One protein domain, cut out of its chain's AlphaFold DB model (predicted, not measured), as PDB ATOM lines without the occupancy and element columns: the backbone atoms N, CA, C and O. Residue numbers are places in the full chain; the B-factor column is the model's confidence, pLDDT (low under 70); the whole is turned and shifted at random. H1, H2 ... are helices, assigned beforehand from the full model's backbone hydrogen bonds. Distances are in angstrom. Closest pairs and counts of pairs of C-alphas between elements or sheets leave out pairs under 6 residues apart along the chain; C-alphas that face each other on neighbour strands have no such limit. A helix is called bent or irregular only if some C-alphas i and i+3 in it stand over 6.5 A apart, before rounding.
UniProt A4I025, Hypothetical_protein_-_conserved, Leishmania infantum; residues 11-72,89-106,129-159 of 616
ATOM      1  N   SER A  11     -28.181  20.983 -52.606       70.95
ATOM      2  CA  SER A  11     -27.229  20.787 -51.497       70.95
ATOM      3  C   SER A  11     -27.200  19.358 -50.942       70.95
ATOM      4  O   SER A  11     -26.162  18.890 -50.476       70.95
ATOM      5  N   PHE A  12     -28.340  18.656 -50.957       76.45
ATOM      6  CA  PHE A  12     -28.416  17.277 -50.473       76.45
ATOM      7  C   PHE A  12     -27.770  16.317 -51.468       76.45
ATOM      8  O   PHE A  12     -27.023  15.425 -51.068       76.45
ATOM      9  N   LEU A  13     -28.039  16.526 -52.758       77.14
ATOM     10  CA  LEU A  13     -27.438  15.756 -53.840       77.14
ATOM     11  C   LEU A  13     -25.919  15.948 -53.872       77.14
ATOM     12  O   LEU A  13     -25.194  14.955 -53.919       77.14
ATOM     13  N   ASP A  14     -25.444  17.185 -53.736       79.93
ATOM     14  CA  ASP A  14     -24.016  17.498 -53.645       79.93
ATOM     15  C   ASP A  14     -23.361  16.827 -52.428       79.93
ATOM     16  O   ASP A  14     -22.331  16.176 -52.573       79.93
ATOM     17  N   ALA A  15     -23.985  16.865 -51.245       79.56
ATOM     18  CA  ALA A  15     -23.448  16.207 -50.049       79.56
ATOM     19  C   ALA A  15     -23.363  14.673 -50.185       79.56
ATOM     20  O   ALA A  15     -22.441  14.039 -49.665       79.56
ATOM     21  N   ILE A  16     -24.319  14.061 -50.893       81.65
ATOM     22  CA  ILE A  16     -24.259  12.634 -51.232       81.65
ATOM     23  C   ILE A  16     -23.095  12.370 -52.192       81.65
ATOM     24  O   ILE A  16     -22.351  11.410 -51.991       81.65
ATOM     25  N   LEU A  17     -22.932  13.204 -53.224       81.91
ATOM     26  CA  LEU A  17     -21.846  13.089 -54.200       81.91
ATOM     27  C   LEU A  17     -20.467  13.294 -53.555       81.91
ATOM     28  O   LEU A  17     -19.532  12.572 -53.901       81.91
ATOM     29  N   ASP A  18     -20.340  14.199 -52.586       81.27
ATOM     30  CA  ASP A  18     -19.116  14.436 -51.813       81.27
ATOM     31  C   ASP A  18     -18.731  13.213 -50.961       81.27
ATOM     32  O   ASP A  18     -17.592  12.743 -50.991       81.27
ATOM     33  N   GLU A  19     -19.678  12.618 -50.234       79.93
ATOM     34  CA  GLU A  19     -19.400  11.391 -49.471       79.93
ATOM     35  C   GLU A  19     -19.071  10.203 -50.398       79.93
ATOM     36  O   GLU A  19     -18.171   9.408 -50.104       79.93
ATOM     37  N   LEU A  20     -19.740  10.098 -51.554       80.91
ATOM     38  CA  LEU A  20     -19.459   9.061 -52.554       80.91
ATOM     39  C   LEU A  20     -18.141   9.287 -53.309       80.91
ATOM     40  O   LEU A  20     -17.527   8.317 -53.747       80.91
ATOM     41  N   THR A  21     -17.662  10.521 -53.460       79.26
ATOM     42  CA  THR A  21     -16.340  10.783 -54.058       79.26
ATOM     43  C   THR A  21     -15.208  10.434 -53.099       79.26
ATOM     44  O   THR A  21     -14.196   9.886 -53.539       79.26
ATOM     45  N   VAL A  22     -15.377  10.680 -51.795       79.81
ATOM     46  CA  VAL A  22     -14.404  10.267 -50.767       79.81
ATOM     47  C   VAL A  22     -14.329   8.743 -50.652       79.81
ATOM     48  O   VAL A  22     -13.241   8.188 -50.490       79.81
ATOM     49  N   ASN A  23     -15.464   8.049 -50.751       81.03
ATOM     50  CA  ASN A  23     -15.489   6.593 -50.781       81.03
ATOM     51  C   ASN A  23     -16.583   6.060 -51.729       81.03
ATOM     52  O   ASN A  23     -17.729   5.882 -51.294       81.03
ATOM     53  N   PRO A  24     -16.230   5.707 -52.980       79.96
ATOM     54  CA  PRO A  24     -17.195   5.269 -53.994       79.96
ATOM     55  C   PRO A  24     -17.781   3.879 -53.725       79.96
ATOM     56  O   PRO A  24     -18.739   3.482 -54.381       79.96
ATOM     57  N   TYR A  25     -17.225   3.139 -52.762       82.22
ATOM     58  CA  TYR A  25     -17.725   1.827 -52.345       82.22
ATOM     59  C   TYR A  25     -18.672   1.906 -51.139       82.22
ATOM     60  O   TYR A  25     -19.053   0.871 -50.591       82.22
ATOM     61  N   SER A  26     -19.028   3.111 -50.686       80.28
ATOM     62  CA  SER A  26     -19.980   3.291 -49.588       80.28
ATOM     63  C   SER A  26     -21.388   2.879 -50.019       80.28
ATOM     64  O   SER A  26     -21.868   3.299 -51.069       80.28
ATOM     65  N   ASP A  27     -22.073   2.089 -49.192       84.19
ATOM     66  CA  ASP A  27     -23.465   1.704 -49.439       84.19
ATOM     67  C   ASP A  27     -24.396   2.928 -49.359       84.19
ATOM     68  O   ASP A  27     -24.350   3.693 -48.387       84.19
ATOM     69  N   LEU A  28     -25.254   3.109 -50.367       78.99
ATOM     70  CA  LEU A  28     -26.075   4.310 -50.545       78.99
ATOM     71  C   LEU A  28     -26.974   4.623 -49.326       78.99
ATOM     72  O   LEU A  28     -26.980   5.774 -48.897       78.99
ATOM     73  N   PRO A  29     -27.678   3.662 -48.688       83.71
ATOM     74  CA  PRO A  29     -28.452   3.915 -47.471       83.71
ATOM     75  C   PRO A  29     -27.594   4.391 -46.291       83.71
ATOM     76  O   PRO A  29     -28.048   5.201 -45.484       83.71
ATOM     77  N   THR A  30     -26.348   3.916 -46.189       82.23
ATOM     78  CA  THR A  30     -25.419   4.344 -45.131       82.23
ATOM     79  C   THR A  30     -24.968   5.784 -45.360       82.23
ATOM     80  O   THR A  30     -24.923   6.564 -44.406       82.23
ATOM     81  N   VAL A  31     -24.682   6.145 -46.617       83.33
ATOM     82  CA  VAL A  31     -24.381   7.526 -47.020       83.33
ATOM     83  C   VAL A  31     -25.577   8.431 -46.726       83.33
ATOM     84  O   VAL A  31     -25.419   9.404 -45.995       83.33
ATOM     85  N   LEU A  32     -26.782   8.069 -47.176       83.22
ATOM     86  CA  LEU A  32     -28.009   8.839 -46.936       83.22
ATOM     87  C   LEU A  32     -28.257   9.085 -45.443       83.22
ATOM     88  O   LEU A  32     -28.402  10.229 -45.023       83.22
ATOM     89  N   ALA A  33     -28.208   8.041 -44.608       81.82
ATOM     90  CA  ALA A  33     -28.415   8.177 -43.166       81.82
ATOM     91  C   ALA A  33     -27.328   9.015 -42.468       81.82
ATOM     92  O   ALA A  33     -27.537   9.511 -41.355       81.82
ATOM     93  N   ARG A  34     -26.132   9.119 -43.060       80.68
ATOM     94  CA  ARG A  34     -25.046   9.968 -42.562       80.68
ATOM     95  C   ARG A  34     -25.262  11.418 -42.983       80.68
ATOM     96  O   ARG A  34     -25.204  12.281 -42.111       80.68
ATOM     97  N   VAL A  35     -25.586  11.662 -44.253       82.36
ATOM     98  CA  VAL A  35     -25.933  12.992 -44.780       82.36
ATOM     99  C   VAL A  35     -27.137  13.568 -44.030       82.36
ATOM    100  O   VAL A  35     -27.061  14.688 -43.537       82.36
ATOM    101  N   GLU A  36     -28.203  12.794 -43.808       81.74
ATOM    102  CA  GLU A  36     -29.365  13.231 -43.016       81.74
ATOM    103  C   GLU A  36     -29.002  13.563 -41.560       81.74
ATOM    104  O   GLU A  36     -29.489  14.542 -40.990       81.74
ATOM    105  N   ARG A  37     -28.127  12.771 -40.925       80.55
ATOM    106  CA  ARG A  37     -27.643  13.063 -39.563       80.55
ATOM    107  C   ARG A  37     -26.835  14.355 -39.505       80.55
ATOM    108  O   ARG A  37     -26.972  15.106 -38.542       80.55
ATOM    109  N   VAL A  38     -26.017  14.619 -40.521       77.60
ATOM    110  CA  VAL A  38     -25.265  15.873 -40.639       77.60
ATOM    111  C   VAL A  38     -26.226  17.042 -40.864       77.60
ATOM    112  O   VAL A  38     -26.200  17.983 -40.078       77.60
ATOM    113  N   GLN A  39     -27.168  16.938 -41.803       79.50
ATOM    114  CA  GLN A  39     -28.156  17.991 -42.068       79.50
ATOM    115  C   GLN A  39     -29.072  18.280 -40.873       79.50
ATOM    116  O   GLN A  39     -29.400  19.431 -40.588       79.50
ATOM    117  N   THR A  40     -29.495  17.256 -40.128       78.42
ATOM    118  CA  THR A  40     -30.294  17.458 -38.908       78.42
ATOM    119  C   THR A  40     -29.472  18.094 -37.788       78.42
ATOM    120  O   THR A  40     -29.992  18.953 -37.071       78.42
ATOM    121  N   ALA A  41     -28.194  17.728 -37.644       75.84
ATOM    122  CA  ALA A  41     -27.280  18.387 -36.718       75.84
ATOM    123  C   ALA A  41     -27.055  19.858 -37.105       75.84
ATOM    124  O   ALA A  41     -27.173  20.727 -36.242       75.84
ATOM    125  N   GLU A  42     -26.832  20.150 -38.386       75.81
ATOM    126  CA  GLU A  42     -26.713  21.509 -38.927       75.81
ATOM    127  C   GLU A  42     -27.995  22.317 -38.709       75.81
ATOM    128  O   GLU A  42     -27.939  23.415 -38.164       75.81
ATOM    129  N   SER A  43     -29.169  21.748 -39.004       77.44
ATOM    130  CA  SER A  43     -30.474  22.373 -38.746       77.44
ATOM    131  C   SER A  43     -30.701  22.678 -37.261       77.44
ATOM    132  O   SER A  43     -31.290  23.704 -36.915       77.44
ATOM    133  N   ASN A  44     -30.256  21.799 -36.357       77.81
ATOM    134  CA  ASN A  44     -30.345  22.030 -34.915       77.81
ATOM    135  C   ASN A  44     -29.373  23.121 -34.454       77.81
ATOM    136  O   ASN A  44     -29.751  23.957 -33.634       77.81
ATOM    137  N   VAL A  45     -28.145  23.137 -34.981       77.49
ATOM    138  CA  VAL A  45     -27.166  24.207 -34.733       77.49
ATOM    139  C   VAL A  45     -27.713  25.543 -35.224       77.49
ATOM    140  O   VAL A  45     -27.658  26.522 -34.482       77.49
ATOM    141  N   GLU A  46     -28.318  25.573 -36.408       75.11
ATOM    142  CA  GLU A  46     -28.899  26.780 -36.988       75.11
ATOM    143  C   GLU A  46     -30.104  27.277 -36.184       75.11
ATOM    144  O   GLU A  46     -30.164  28.446 -35.810       75.11
ATOM    145  N   ARG A  47     -31.003  26.379 -35.760       78.62
ATOM    146  CA  ARG A  47     -32.097  26.729 -34.836       78.62
ATOM    147  C   ARG A  47     -31.593  27.249 -33.490       78.62
ATOM    148  O   ARG A  47     -32.202  28.152 -32.921       78.62
ATOM    149  N   MET A  48     -30.508  26.690 -32.952       78.07
ATOM    150  CA  MET A  48     -29.896  27.198 -31.719       78.07
ATOM    151  C   MET A  48     -29.265  28.580 -31.920       78.07
ATOM    152  O   MET A  48     -29.402  29.428 -31.039       78.07
ATOM    153  N   ARG A  49     -28.614  28.828 -33.064       76.91
ATOM    154  CA  ARG A  49     -28.077  30.150 -33.430       76.91
ATOM    155  C   ARG A  49     -29.188  31.180 -33.574       76.91
ATOM    156  O   ARG A  49     -29.087  32.239 -32.964       76.91
ATOM    157  N   GLN A  50     -30.266  30.837 -34.275       81.11
ATOM    158  CA  GLN A  50     -31.423  31.709 -34.449       81.11
ATOM    159  C   GLN A  50     -32.074  32.062 -33.106       81.11
ATOM    160  O   GLN A  50     -32.241  33.236 -32.798       81.11
ATOM    161  N   ARG A  51     -32.332  31.071 -32.239       83.56
ATOM    162  CA  ARG A  51     -32.856  31.328 -30.882       83.56
ATOM    163  C   ARG A  51     -31.935  32.219 -30.055       83.56
ATOM    164  O   ARG A  51     -32.407  33.020 -29.255       83.56
ATOM    165  N   LYS A  52     -30.618  32.065 -30.207       82.62
ATOM    166  CA  LYS A  52     -29.640  32.904 -29.510       82.62
ATOM    167  C   LYS A  52     -29.667  34.346 -30.030       82.62
ATOM    168  O   LYS A  52     -29.572  35.257 -29.215       82.62
ATOM    169  N   ALA A  53     -29.822  34.541 -31.340       80.81
ATOM    170  CA  ALA A  53     -29.989  35.859 -31.954       80.81
ATOM    171  C   ALA A  53     -31.265  36.550 -31.447       80.81
ATOM    172  O   ALA A  53     -31.191  37.659 -30.926       80.81
ATOM    173  N   GLU A  54     -32.400  35.846 -31.477       85.72
ATOM    174  CA  GLU A  54     -33.693  36.338 -30.977       85.72
ATOM    175  C   GLU A  54     -33.609  36.743 -29.492       85.72
ATOM    176  O   GLU A  54     -34.069  37.812 -29.098       85.72
ATOM    177  N   GLN A  55     -32.938  35.940 -28.654       86.84
ATOM    178  CA  GLN A  55     -32.715  36.275 -27.240       86.84
ATOM    179  C   GLN A  55     -31.849  37.527 -27.039       86.84
ATOM    180  O   GLN A  55     -32.054  38.267 -26.071       86.84
ATOM    181  N   GLN A  56     -30.860  37.759 -27.906       86.73
ATOM    182  CA  GLN A  56     -30.022  38.957 -27.849       86.73
ATOM    183  C   GLN A  56     -30.808  40.203 -28.272       86.73
ATOM    184  O   GLN A  56     -30.733  41.216 -27.579       86.73
ATOM    185  N   GLU A  57     -31.614  40.109 -29.329       88.14
ATOM    186  CA  GLU A  57     -32.510  41.180 -29.784       88.14
ATOM    187  C   GLU A  57     -33.555  41.544 -28.721       88.14
ATOM    188  O   GLU A  57     -33.719  42.716 -28.377       88.14
ATOM    189  N   GLU A  58     -34.203  40.550 -28.103       90.19
ATOM    190  CA  GLU A  58     -35.131  40.793 -26.996       90.19
ATOM    191  C   GLU A  58     -34.454  41.503 -25.820       90.19
ATOM    192  O   GLU A  58     -35.048  42.381 -25.187       90.19
ATOM    193  N   ARG A  59     -33.216  41.120 -25.492       89.90
ATOM    194  CA  ARG A  59     -32.467  41.743 -24.398       89.90
ATOM    195  C   ARG A  59     -32.056  43.174 -24.742       89.90
ATOM    196  O   ARG A  59     -32.165  44.035 -23.868       89.90
ATOM    197  N   ALA A  60     -31.659  43.441 -25.986       90.43
ATOM    198  CA  ALA A  60     -31.400  44.793 -26.479       90.43
ATOM    199  C   ALA A  60     -32.649  45.676 -26.342       90.43
ATOM    200  O   ALA A  60     -32.578  46.761 -25.767       90.43
ATOM    201  N   ALA A  61     -33.811  45.176 -26.774       91.68
ATOM    202  CA  ALA A  61     -35.082  45.890 -26.679       91.68
ATOM    203  C   ALA A  61     -35.499  46.173 -25.223       91.68
ATOM    204  O   ALA A  61     -36.005  47.256 -24.919       91.68
ATOM    205  N   ARG A  62     -35.265  45.231 -24.296       94.10
ATOM    206  CA  ARG A  62     -35.502  45.447 -22.855       94.10
ATOM    207  C   ARG A  62     -34.611  46.556 -22.299       94.10
ATOM    208  O   ARG A  62     -35.141  47.508 -21.731       94.10
ATOM    209  N   LEU A  63     -33.298  46.482 -22.530       92.42
ATOM    210  CA  LEU A  63     -32.347  47.507 -22.078       92.42
ATOM    211  C   LEU A  63     -32.665  48.879 -22.674       92.42
ATOM    212  O   LEU A  63     -32.636  49.877 -21.960       92.42
ATOM    213  N   ARG A  64     -33.056  48.934 -23.948       93.74
ATOM    214  CA  ARG A  64     -33.519  50.162 -24.601       93.74
ATOM    215  C   ARG A  64     -34.716  50.776 -23.872       93.74
ATOM    216  O   ARG A  64     -34.752  51.983 -23.644       93.74
ATOM    217  N   ASN A  65     -35.699  49.974 -23.474       93.33
ATOM    218  CA  ASN A  65     -36.856  50.475 -22.728       93.33
ATOM    219  C   ASN A  65     -36.475  50.962 -21.319       93.33
ATOM    220  O   ASN A  65     -36.966  52.006 -20.883       93.33
ATOM    221  N   GLU A  66     -35.578  50.250 -20.635       92.62
ATOM    222  CA  GLU A  66     -35.061  50.633 -19.316       92.62
ATOM    223  C   GLU A  66     -34.267  51.946 -19.383       92.62
ATOM    224  O   GLU A  66     -34.557  52.874 -18.626       92.62
ATOM    225  N   TRP A  67     -33.355  52.093 -20.351       92.69
ATOM    226  CA  TRP A  67     -32.628  53.342 -20.600       92.69
ATOM    227  C   TRP A  67     -33.564  54.492 -20.956       92.69
ATOM    228  O   TRP A  67     -33.402  55.590 -20.433       92.69
ATOM    229  N   ALA A  68     -34.576  54.259 -21.796       89.88
ATOM    230  CA  ALA A  68     -35.559  55.284 -22.142       89.88
ATOM    231  C   ALA A  68     -36.413  55.725 -20.942       89.88
ATOM    232  O   ALA A  68     -36.923  56.847 -20.936       89.88
ATOM    233  N   SER A  69     -36.629  54.855 -19.953       88.40
ATOM    234  CA  SER A  69     -37.282  55.211 -18.691       88.40
ATOM    235  C   SER A  69     -36.318  55.992 -17.793       88.40
ATOM    236  O   SER A  69     -36.652  57.095 -17.364       88.40
ATOM    237  N   ALA A  70     -35.096  55.492 -17.595       86.62
ATOM    238  CA  ALA A  70     -34.082  56.134 -16.765       86.62
ATOM    239  C   ALA A  70     -33.757  57.565 -17.232       86.62
ATOM    240  O   ALA A  70     -33.733  58.485 -16.416       86.62
ATOM    241  N   THR A  71     -33.591  57.791 -18.541       84.89
ATOM    242  CA  THR A  71     -33.310  59.129 -19.093       84.89
ATOM    243  C   THR A  71     -34.493  60.091 -18.968       84.89
ATOM    244  O   THR A  71     -34.282  61.287 -18.789       84.89
ATOM    245  N   ARG A  72     -35.739  59.594 -18.996       81.54
ATOM    246  CA  ARG A  72     -36.948  60.406 -18.757       81.54
ATOM    247  C   ARG A  72     -37.123  60.803 -17.290       81.54
ATOM    248  O   ARG A  72     -37.635  61.886 -17.017       81.54
ATOM    249  N   GLU A  89     -27.034  52.727 -11.324       86.22
ATOM    250  CA  GLU A  89     -25.935  51.783 -11.083       86.22
ATOM    251  C   GLU A  89     -26.328  50.354 -11.484       86.22
ATOM    252  O   GLU A  89     -25.592  49.690 -12.217       86.22
ATOM    253  N   ALA A  90     -27.524  49.902 -11.092       89.32
ATOM    254  CA  ALA A  90     -28.037  48.584 -11.468       89.32
ATOM    255  C   ALA A  90     -28.229  48.439 -12.990       89.32
ATOM    256  O   ALA A  90     -27.854  47.415 -13.568       89.32
ATOM    257  N   LEU A  91     -28.767  49.467 -13.656       91.94
ATOM    258  CA  LEU A  91     -28.929  49.483 -15.114       91.94
ATOM    259  C   LEU A  91     -27.577  49.483 -15.843       91.94
ATOM    260  O   LEU A  91     -27.403  48.785 -16.847       91.94
ATOM    261  N   THR A  92     -26.603  50.222 -15.314       90.74
ATOM    262  CA  THR A  92     -25.231  50.266 -15.831       90.74
ATOM    263  C   THR A  92     -24.565  48.893 -15.710       90.74
ATOM    264  O   THR A  92     -24.021  48.397 -16.694       90.74
ATOM    265  N   ALA A  93     -24.696  48.218 -14.564       90.64
ATOM    266  CA  ALA A  93     -24.178  46.862 -14.359       90.64
ATOM    267  C   ALA A  93     -24.872  45.806 -15.248       90.64
ATOM    268  O   ALA A  93     -24.233  44.896 -15.778       90.64
ATOM    269  N   SER A  94     -26.188  45.922 -15.456       91.43
ATOM    270  CA  SER A  94     -26.930  45.051 -16.383       91.43
ATOM    271  C   SER A  94     -26.457  45.233 -17.832       91.43
ATOM    272  O   SER A  94     -26.287  44.256 -18.573       91.43
ATOM    273  N   SER A  95     -26.195  46.487 -18.215       93.65
ATOM    274  CA  SER A  95     -25.705  46.863 -19.541       93.65
ATOM    275  C   SER A  95     -24.260  46.415 -19.765       93.65
ATOM    276  O   SER A  95     -23.969  45.859 -20.820       93.65
ATOM    277  N   SER A  96     -23.365  46.564 -18.782       91.43
ATOM    278  CA  SER A  96     -21.979  46.090 -18.893       91.43
ATOM    279  C   SER A  96     -21.915  44.573 -19.079       91.43
ATOM    280  O   SER A  96     -21.269  44.093 -20.008       91.43
ATOM    281  N   ALA A  97     -22.685  43.809 -18.295       91.55
ATOM    282  CA  ALA A  97     -22.784  42.357 -18.444       91.55
ATOM    283  C   ALA A  97     -23.352  41.933 -19.812       91.55
ATOM    284  O   ALA A  97     -22.971  40.895 -20.361       91.55
ATOM    285  N   TYR A  98     -24.285  42.712 -20.367       92.10
ATOM    286  CA  TYR A  98     -24.818  42.476 -21.706       92.10
ATOM    287  C   TYR A  98     -23.772  42.739 -22.796       92.10
ATOM    288  O   TYR A  98     -23.533  41.862 -23.627       92.10
ATOM    289  N   LEU A  99     -23.112  43.897 -22.767       90.34
ATOM    290  CA  LEU A  99     -22.086  44.275 -23.742       90.34
ATOM    291  C   LEU A  99     -20.886  43.320 -23.706       90.34
ATOM    292  O   LEU A  99     -20.428  42.872 -24.754       90.34
ATOM    293  N   ASP A 100     -20.443  42.910 -22.516       88.48
ATOM    294  CA  ASP A 100     -19.400  41.891 -22.361       88.48
ATOM    295  C   ASP A 100     -19.806  40.547 -22.998       88.48
ATOM    296  O   ASP A 100     -19.008  39.870 -23.651       88.48
ATOM    297  N   SER A 101     -21.079  40.156 -22.868       87.17
ATOM    298  CA  SER A 101     -21.588  38.941 -23.514       87.17
ATOM    299  C   SER A 101     -21.626  39.046 -25.045       87.17
ATOM    300  O   SER A 101     -21.389  38.040 -25.720       87.17
ATOM    301  N   LEU A 102     -21.881  40.244 -25.589       86.27
ATOM    302  CA  LEU A 102     -21.820  40.515 -27.027       86.27
ATOM    303  C   LEU A 102     -20.377  40.458 -27.540       86.27
ATOM    304  O   LEU A 102     -20.117  39.754 -28.514       86.27
ATOM    305  N   ALA A 103     -19.439  41.116 -26.855       83.47
ATOM    306  CA  ALA A 103     -18.023  41.101 -27.220       83.47
ATOM    307  C   ALA A 103     -17.457  39.668 -27.230       83.47
ATOM    308  O   ALA A 103     -16.870  39.221 -28.215       83.47
ATOM    309  N   ARG A 104     -17.744  38.873 -26.188       81.46
ATOM    310  CA  ARG A 104     -17.336  37.455 -26.129       81.46
ATOM    311  C   ARG A 104     -17.989  36.577 -27.198       81.46
ATOM    312  O   ARG A 104     -17.441  35.526 -27.538       81.46
ATOM    313  N   ALA A 105     -19.177  36.939 -27.683       75.28
ATOM    314  CA  ALA A 105     -19.817  36.227 -28.784       75.28
ATOM    315  C   ALA A 105     -19.110  36.516 -30.114       75.28
ATOM    316  O   ALA A 105     -18.856  35.568 -30.856       75.28
ATOM    317  N   ALA A 106     -18.738  37.777 -30.353       72.49
ATOM    318  CA  ALA A 106     -18.001  38.211 -31.538       72.49
ATOM    319  C   ALA A 106     -16.631  37.514 -31.656       72.49
ATOM    320  O   ALA A 106     -16.295  36.970 -32.705       72.49
ATOM    321  N   PRO A 129     -22.642  42.750 -33.605       83.43
ATOM    322  CA  PRO A 129     -22.699  43.056 -32.173       83.43
ATOM    323  C   PRO A 129     -22.755  44.568 -31.885       83.43
ATOM    324  O   PRO A 129     -23.451  44.993 -30.962       83.43
ATOM    325  N   ALA A 130     -22.130  45.393 -32.733       86.86
ATOM    326  CA  ALA A 130     -22.220  46.852 -32.680       86.86
ATOM    327  C   ALA A 130     -23.648  47.396 -32.879       86.86
ATOM    328  O   ALA A 130     -24.041  48.328 -32.184       86.86
ATOM    329  N   LYS A 131     -24.456  46.805 -33.770       89.65
ATOM    330  CA  LYS A 131     -25.855  47.217 -34.006       89.65
ATOM    331  C   LYS A 131     -26.734  46.943 -32.790       89.65
ATOM    332  O   LYS A 131     -27.491  47.815 -32.380       89.65
ATOM    333  N   LEU A 132     -26.594  45.762 -32.189       89.64
ATOM    334  CA  LEU A 132     -27.336  45.391 -30.980       89.64
ATOM    335  C   LEU A 132     -26.950  46.260 -29.779       89.64
ATOM    336  O   LEU A 132     -27.807  46.626 -28.975       89.64
ATOM    337  N   ALA A 133     -25.666  46.603 -29.652       91.66
ATOM    338  CA  ALA A 133     -25.200  47.534 -28.633       91.66
ATOM    339  C   ALA A 133     -25.737  48.956 -28.870       91.66
ATOM    340  O   ALA A 133     -26.230  49.578 -27.929       91.66
ATOM    341  N   ALA A 134     -25.687  49.448 -30.114       92.68
ATOM    342  CA  ALA A 134     -26.219  50.758 -30.485       92.68
ATOM    343  C   ALA A 134     -27.720  50.854 -30.191       92.68
ATOM    344  O   ALA A 134     -28.161  51.821 -29.580       92.68
ATOM    345  N   GLU A 135     -28.496  49.820 -30.527       93.13
ATOM    346  CA  GLU A 135     -29.926  49.780 -30.220       93.13
ATOM    347  C   GLU A 135     -30.207  49.773 -28.709       93.13
ATOM    348  O   GLU A 135     -31.061  50.527 -28.238       93.13
ATOM    349  N   ALA A 136     -29.486  48.952 -27.941       92.11
ATOM    350  CA  ALA A 136     -29.671  48.859 -26.493       92.11
ATOM    351  C   ALA A 136     -29.366  50.188 -25.778       92.11
ATOM    352  O   ALA A 136     -30.054  50.551 -24.823       92.11
ATOM    353  N   LEU A 137     -28.346  50.915 -26.247       94.51
ATOM    354  CA  LEU A 137     -27.877  52.169 -25.650       94.51
ATOM    355  C   LEU A 137     -28.435  53.427 -26.326       94.51
ATOM    356  O   LEU A 137     -28.167  54.531 -25.853       94.51
ATOM    357  N   SER A 138     -29.238  53.288 -27.383       94.11
ATOM    358  CA  SER A 138     -29.745  54.403 -28.192       94.11
ATOM    359  C   SER A 138     -30.396  55.541 -27.379       94.11
ATOM    360  O   SER A 138     -30.184  56.711 -27.712       94.11
ATOM    361  N   PRO A 139     -31.165  55.279 -26.296       92.34
ATOM    362  CA  PRO A 139     -31.744  56.349 -25.486       92.34
ATOM    363  C   PRO A 139     -30.698  57.084 -24.645       92.34
ATOM    364  O   PRO A 139     -30.825  58.291 -24.454       92.34
ATOM    365  N   LEU A 140     -29.675  56.376 -24.150       92.36
ATOM    366  CA  LEU A 140     -28.564  56.964 -23.400       92.36
ATOM    367  C   LEU A 140     -27.714  57.851 -24.315       92.36
ATOM    368  O   LEU A 140     -27.443  59.002 -23.971       92.36
ATOM    369  N   THR A 141     -27.329  57.340 -25.486       92.71
ATOM    370  CA  THR A 141     -26.513  58.092 -26.447       92.71
ATOM    371  C   THR A 141     -27.260  59.328 -26.943       92.71
ATOM    372  O   THR A 141     -26.727  60.434 -26.875       92.71
ATOM    373  N   SER A 142     -28.538  59.185 -27.309       91.11
ATOM    374  CA  SER A 142     -29.391  60.309 -27.724       91.11
ATOM    375  C   SER A 142     -29.537  61.377 -26.634       91.11
ATOM    376  O   SER A 142     -29.476  62.570 -26.930       91.11
ATOM    377  N   ALA A 143     -29.717  60.968 -25.373       88.74
ATOM    378  CA  ALA A 143     -29.840  61.886 -24.242       88.74
ATOM    379  C   ALA A 143     -28.568  62.723 -24.030       88.74
ATOM    380  O   ALA A 143     -28.666  63.918 -23.752       88.74
ATOM    381  N   LEU A 144     -27.390  62.119 -24.202       89.01
ATOM    382  CA  LEU A 144     -26.099  62.796 -24.050       89.01
ATOM    383  C   LEU A 144     -25.706  63.653 -25.264       89.01
ATOM    384  O   LEU A 144     -24.980  64.630 -25.103       89.01
ATOM    385  N   SER A 145     -26.185  63.320 -26.466       85.29
ATOM    386  CA  SER A 145     -25.935  64.103 -27.687       85.29
ATOM    387  C   SER A 145     -26.815  65.354 -27.813       85.29
ATOM    388  O   SER A 145     -26.528  66.226 -28.636       85.29
ATOM    389  N   LEU A 146     -27.893  65.469 -27.030       79.07
ATOM    390  CA  LEU A 146     -28.775  66.635 -27.059       79.07
ATOM    391  C   LEU A 146     -28.156  67.815 -26.285       79.07
ATOM    392  O   LEU A 146     -27.862  67.688 -25.097       79.07
ATOM    393  N   PRO A 147     -28.052  69.015 -26.885       60.96
ATOM    394  CA  PRO A 147     -27.432  70.181 -26.249       60.96
ATOM    395  C   PRO A 147     -28.242  70.780 -25.082       60.96
ATOM    396  O   PRO A 147     -27.907  71.861 -24.610       60.96
ATOM    397  N   HIS A 148     -29.362  70.177 -24.663       52.75
ATOM    398  CA  HIS A 148     -30.349  70.783 -23.754       52.75
ATOM    399  C   HIS A 148     -30.653  69.925 -22.518       52.75
ATOM    400  O   HIS A 148     -31.792  69.894 -22.047       52.75
ATOM    401  N   PHE A 149     -29.648  69.264 -21.940       53.90
ATOM    402  CA  PHE A 149     -29.788  68.821 -20.552       53.90
ATOM    403  C   PHE A 149     -29.719  70.054 -19.640       53.90
ATOM    404  O   PHE A 149     -28.646  70.581 -19.370       53.90
ATOM    405  N   ARG A 150     -30.886  70.558 -19.214       56.10
ATOM    406  CA  ARG A 150     -31.010  71.738 -18.334       56.10
ATOM    407  C   ARG A 150     -30.445  71.520 -16.923       56.10
ATOM    408  O   ARG A 150     -30.347  72.487 -16.178       56.10
ATOM    409  N   ASP A 151     -30.113  70.281 -16.560       72.18
ATOM    410  CA  ASP A 151     -29.595  69.913 -15.243       72.18
ATOM    411  C   ASP A 151     -28.185  69.314 -15.356       72.18
ATOM    412  O   ASP A 151     -27.980  68.254 -15.960       72.18
ATOM    413  N   GLU A 152     -27.210  70.007 -14.765       76.29
ATOM    414  CA  GLU A 152     -25.809  69.583 -14.706       76.29
ATOM    415  C   GLU A 152     -25.634  68.271 -13.932       76.29
ATOM    416  O   GLU A 152     -24.797  67.448 -14.313       76.29
ATOM    417  N   HIS A 153     -26.445  68.029 -12.894       78.73
ATOM    418  CA  HIS A 153     -26.340  66.821 -12.071       78.73
ATOM    419  C   HIS A 153     -26.764  65.586 -12.861       78.73
ATOM    420  O   HIS A 153     -26.046  64.585 -12.888       78.73
ATOM    421  N   ALA A 154     -27.898  65.673 -13.555       80.67
ATOM    422  CA  ALA A 154     -28.397  64.587 -14.385       80.67
ATOM    423  C   ALA A 154     -27.451  64.276 -15.558       80.67
ATOM    424  O   ALA A 154     -27.146  63.115 -15.833       80.67
ATOM    425  N   SER A 155     -26.920  65.318 -16.209       82.77
ATOM    426  CA  SER A 155     -25.909  65.173 -17.262       82.77
ATOM    427  C   SER A 155     -24.638  64.494 -16.740       82.77
ATOM    428  O   SER A 155     -24.132  63.558 -17.360       82.77
ATOM    429  N   SER A 156     -24.157  64.897 -15.558       83.96
ATOM    430  CA  SER A 156     -22.996  64.284 -14.905       83.96
ATOM    431  C   SER A 156     -23.225  62.802 -14.582       83.96
ATOM    432  O   SER A 156     -22.362  61.975 -14.879       83.96
ATOM    433  N   ALA A 157     -24.401  62.438 -14.057       85.11
ATOM    434  CA  ALA A 157     -24.747  61.051 -13.749       85.11
ATOM    435  C   ALA A 157     -24.806  60.165 -15.008       85.11
ATOM    436  O   ALA A 157     -24.245  59.068 -15.023       85.11
ATOM    437  N   LEU A 158     -25.426  60.647 -16.091       89.12
ATOM    438  CA  LEU A 158     -25.490  59.910 -17.358       89.12
ATOM    439  C   LEU A 158     -24.114  59.786 -18.030       89.12
ATOM    440  O   LEU A 158     -23.794  58.722 -18.560       89.12
ATOM    441  N   ARG A 159     -23.272  60.829 -17.973       88.89
ATOM    442  CA  ARG A 159     -21.881  60.751 -18.452       88.89
ATOM    443  C   ARG A 159     -21.073  59.745 -17.648       88.89
ATOM    444  O   ARG A 159     -20.364  58.945 -18.245       88.89
TER     445      ARG A 159
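What this domain is: This is residues 11 to 72, 89 to 106 and 129 to 159 of the 616 residues of the protein "Hypothetical_protein_-_conserved" of Leishmania infantum (UniProt A4I025). One very long straight helix, H2, makes the axis of a rod, with a small helix at one end, H1, folded back across its first turns, and a group of helices towards its other end. There H4 packs alongside H2, H3 packs on H4, and H5 folds back from H4 as a short hairpin; residues 40 to 52 of H2 stand free between the two ends. The printed part has 111 residues with five named helices, in the order H1, H2, H3, H4, H5, and no named strand; its class is all helix. It is extended, with a radius of gyration of the C-alphas of 24.1 A, and spans 78 by 22 by 18 A.

Where its parts are: H2, residues 28 to 72, is the longest helix at 65.4 A, from C-alpha 28 at (-26.075, 4.310, -50.545) to C-alpha 72 at (-36.948, 60.406, -18.757). H1, residues 11 to 22, is 16.6 A long and begins with C-alpha 11 at (-27.229, 20.787, -51.497). H3, residues 89 to 106, measures 25.8 A. H4, residues 129 to 145, measures 21.8 A; it is irregular, with C-alphas 136 and 139 7.8 A apart, and has a kink of 65 degrees near residue 139. H5, residues 152 to 159, is 10.4 A long and ends with C-alpha 159 at (-21.881, 60.751, -18.452).

How they stand to each other: H2, H3 and H4 form an up and down bundle, each helix running against the one before it in the chain. H2 touches H4 with residues 56 to 71 alone, the same way at a shallow tilt of 7 degrees; the closest C-alphas, of Ala 60 and Ala 136, are 4.4 A apart. H2 and H3 only just touch, with 3 pairs of C-alphas within 8 A, the closest being Leu 63 and Ser 95 at 7.1 A. H3 touches H4 with residues 99 to 106 alone, opposite ways at a shallow tilt of 33 degrees, only just short of steep; the closest C-alphas are those of Leu 102 and Pro 129, 5.8 A apart. H4 and H5 touch as a helical hairpin, with C-alphas of Leu 144 and Ser 155 closest at 7.2 A. H1 touches residues 31 to 35 of H2 alone, opposite ways at a steep tilt of 50 degrees; C-alphas of Ile 16 and Val 31 are closest at 6.6 A. H1 is apart from H3, H4 and H5. In H1, H3 and H5 every O i to N i+4 pair is within hydrogen-bond range; in H2 40 of 41 are, and in H4 11 of 13.

The domain as a whole: The C-alphas farthest apart, of Tyr 25 and Arg 150, are 78.9 A apart. Residues 73 to 88 are not printed, with 16.0 A from C-alpha 72 to C-alpha 89; residues 107 to 128 are not printed, with 6.8 A from C-alpha 106 to C-alpha 129. Of the links that are printed whole, H1 to H2 is tight and H4 to H5 is short. Mean pLDDT of the printed part is 83.7; residues 147 to 150 are under 70.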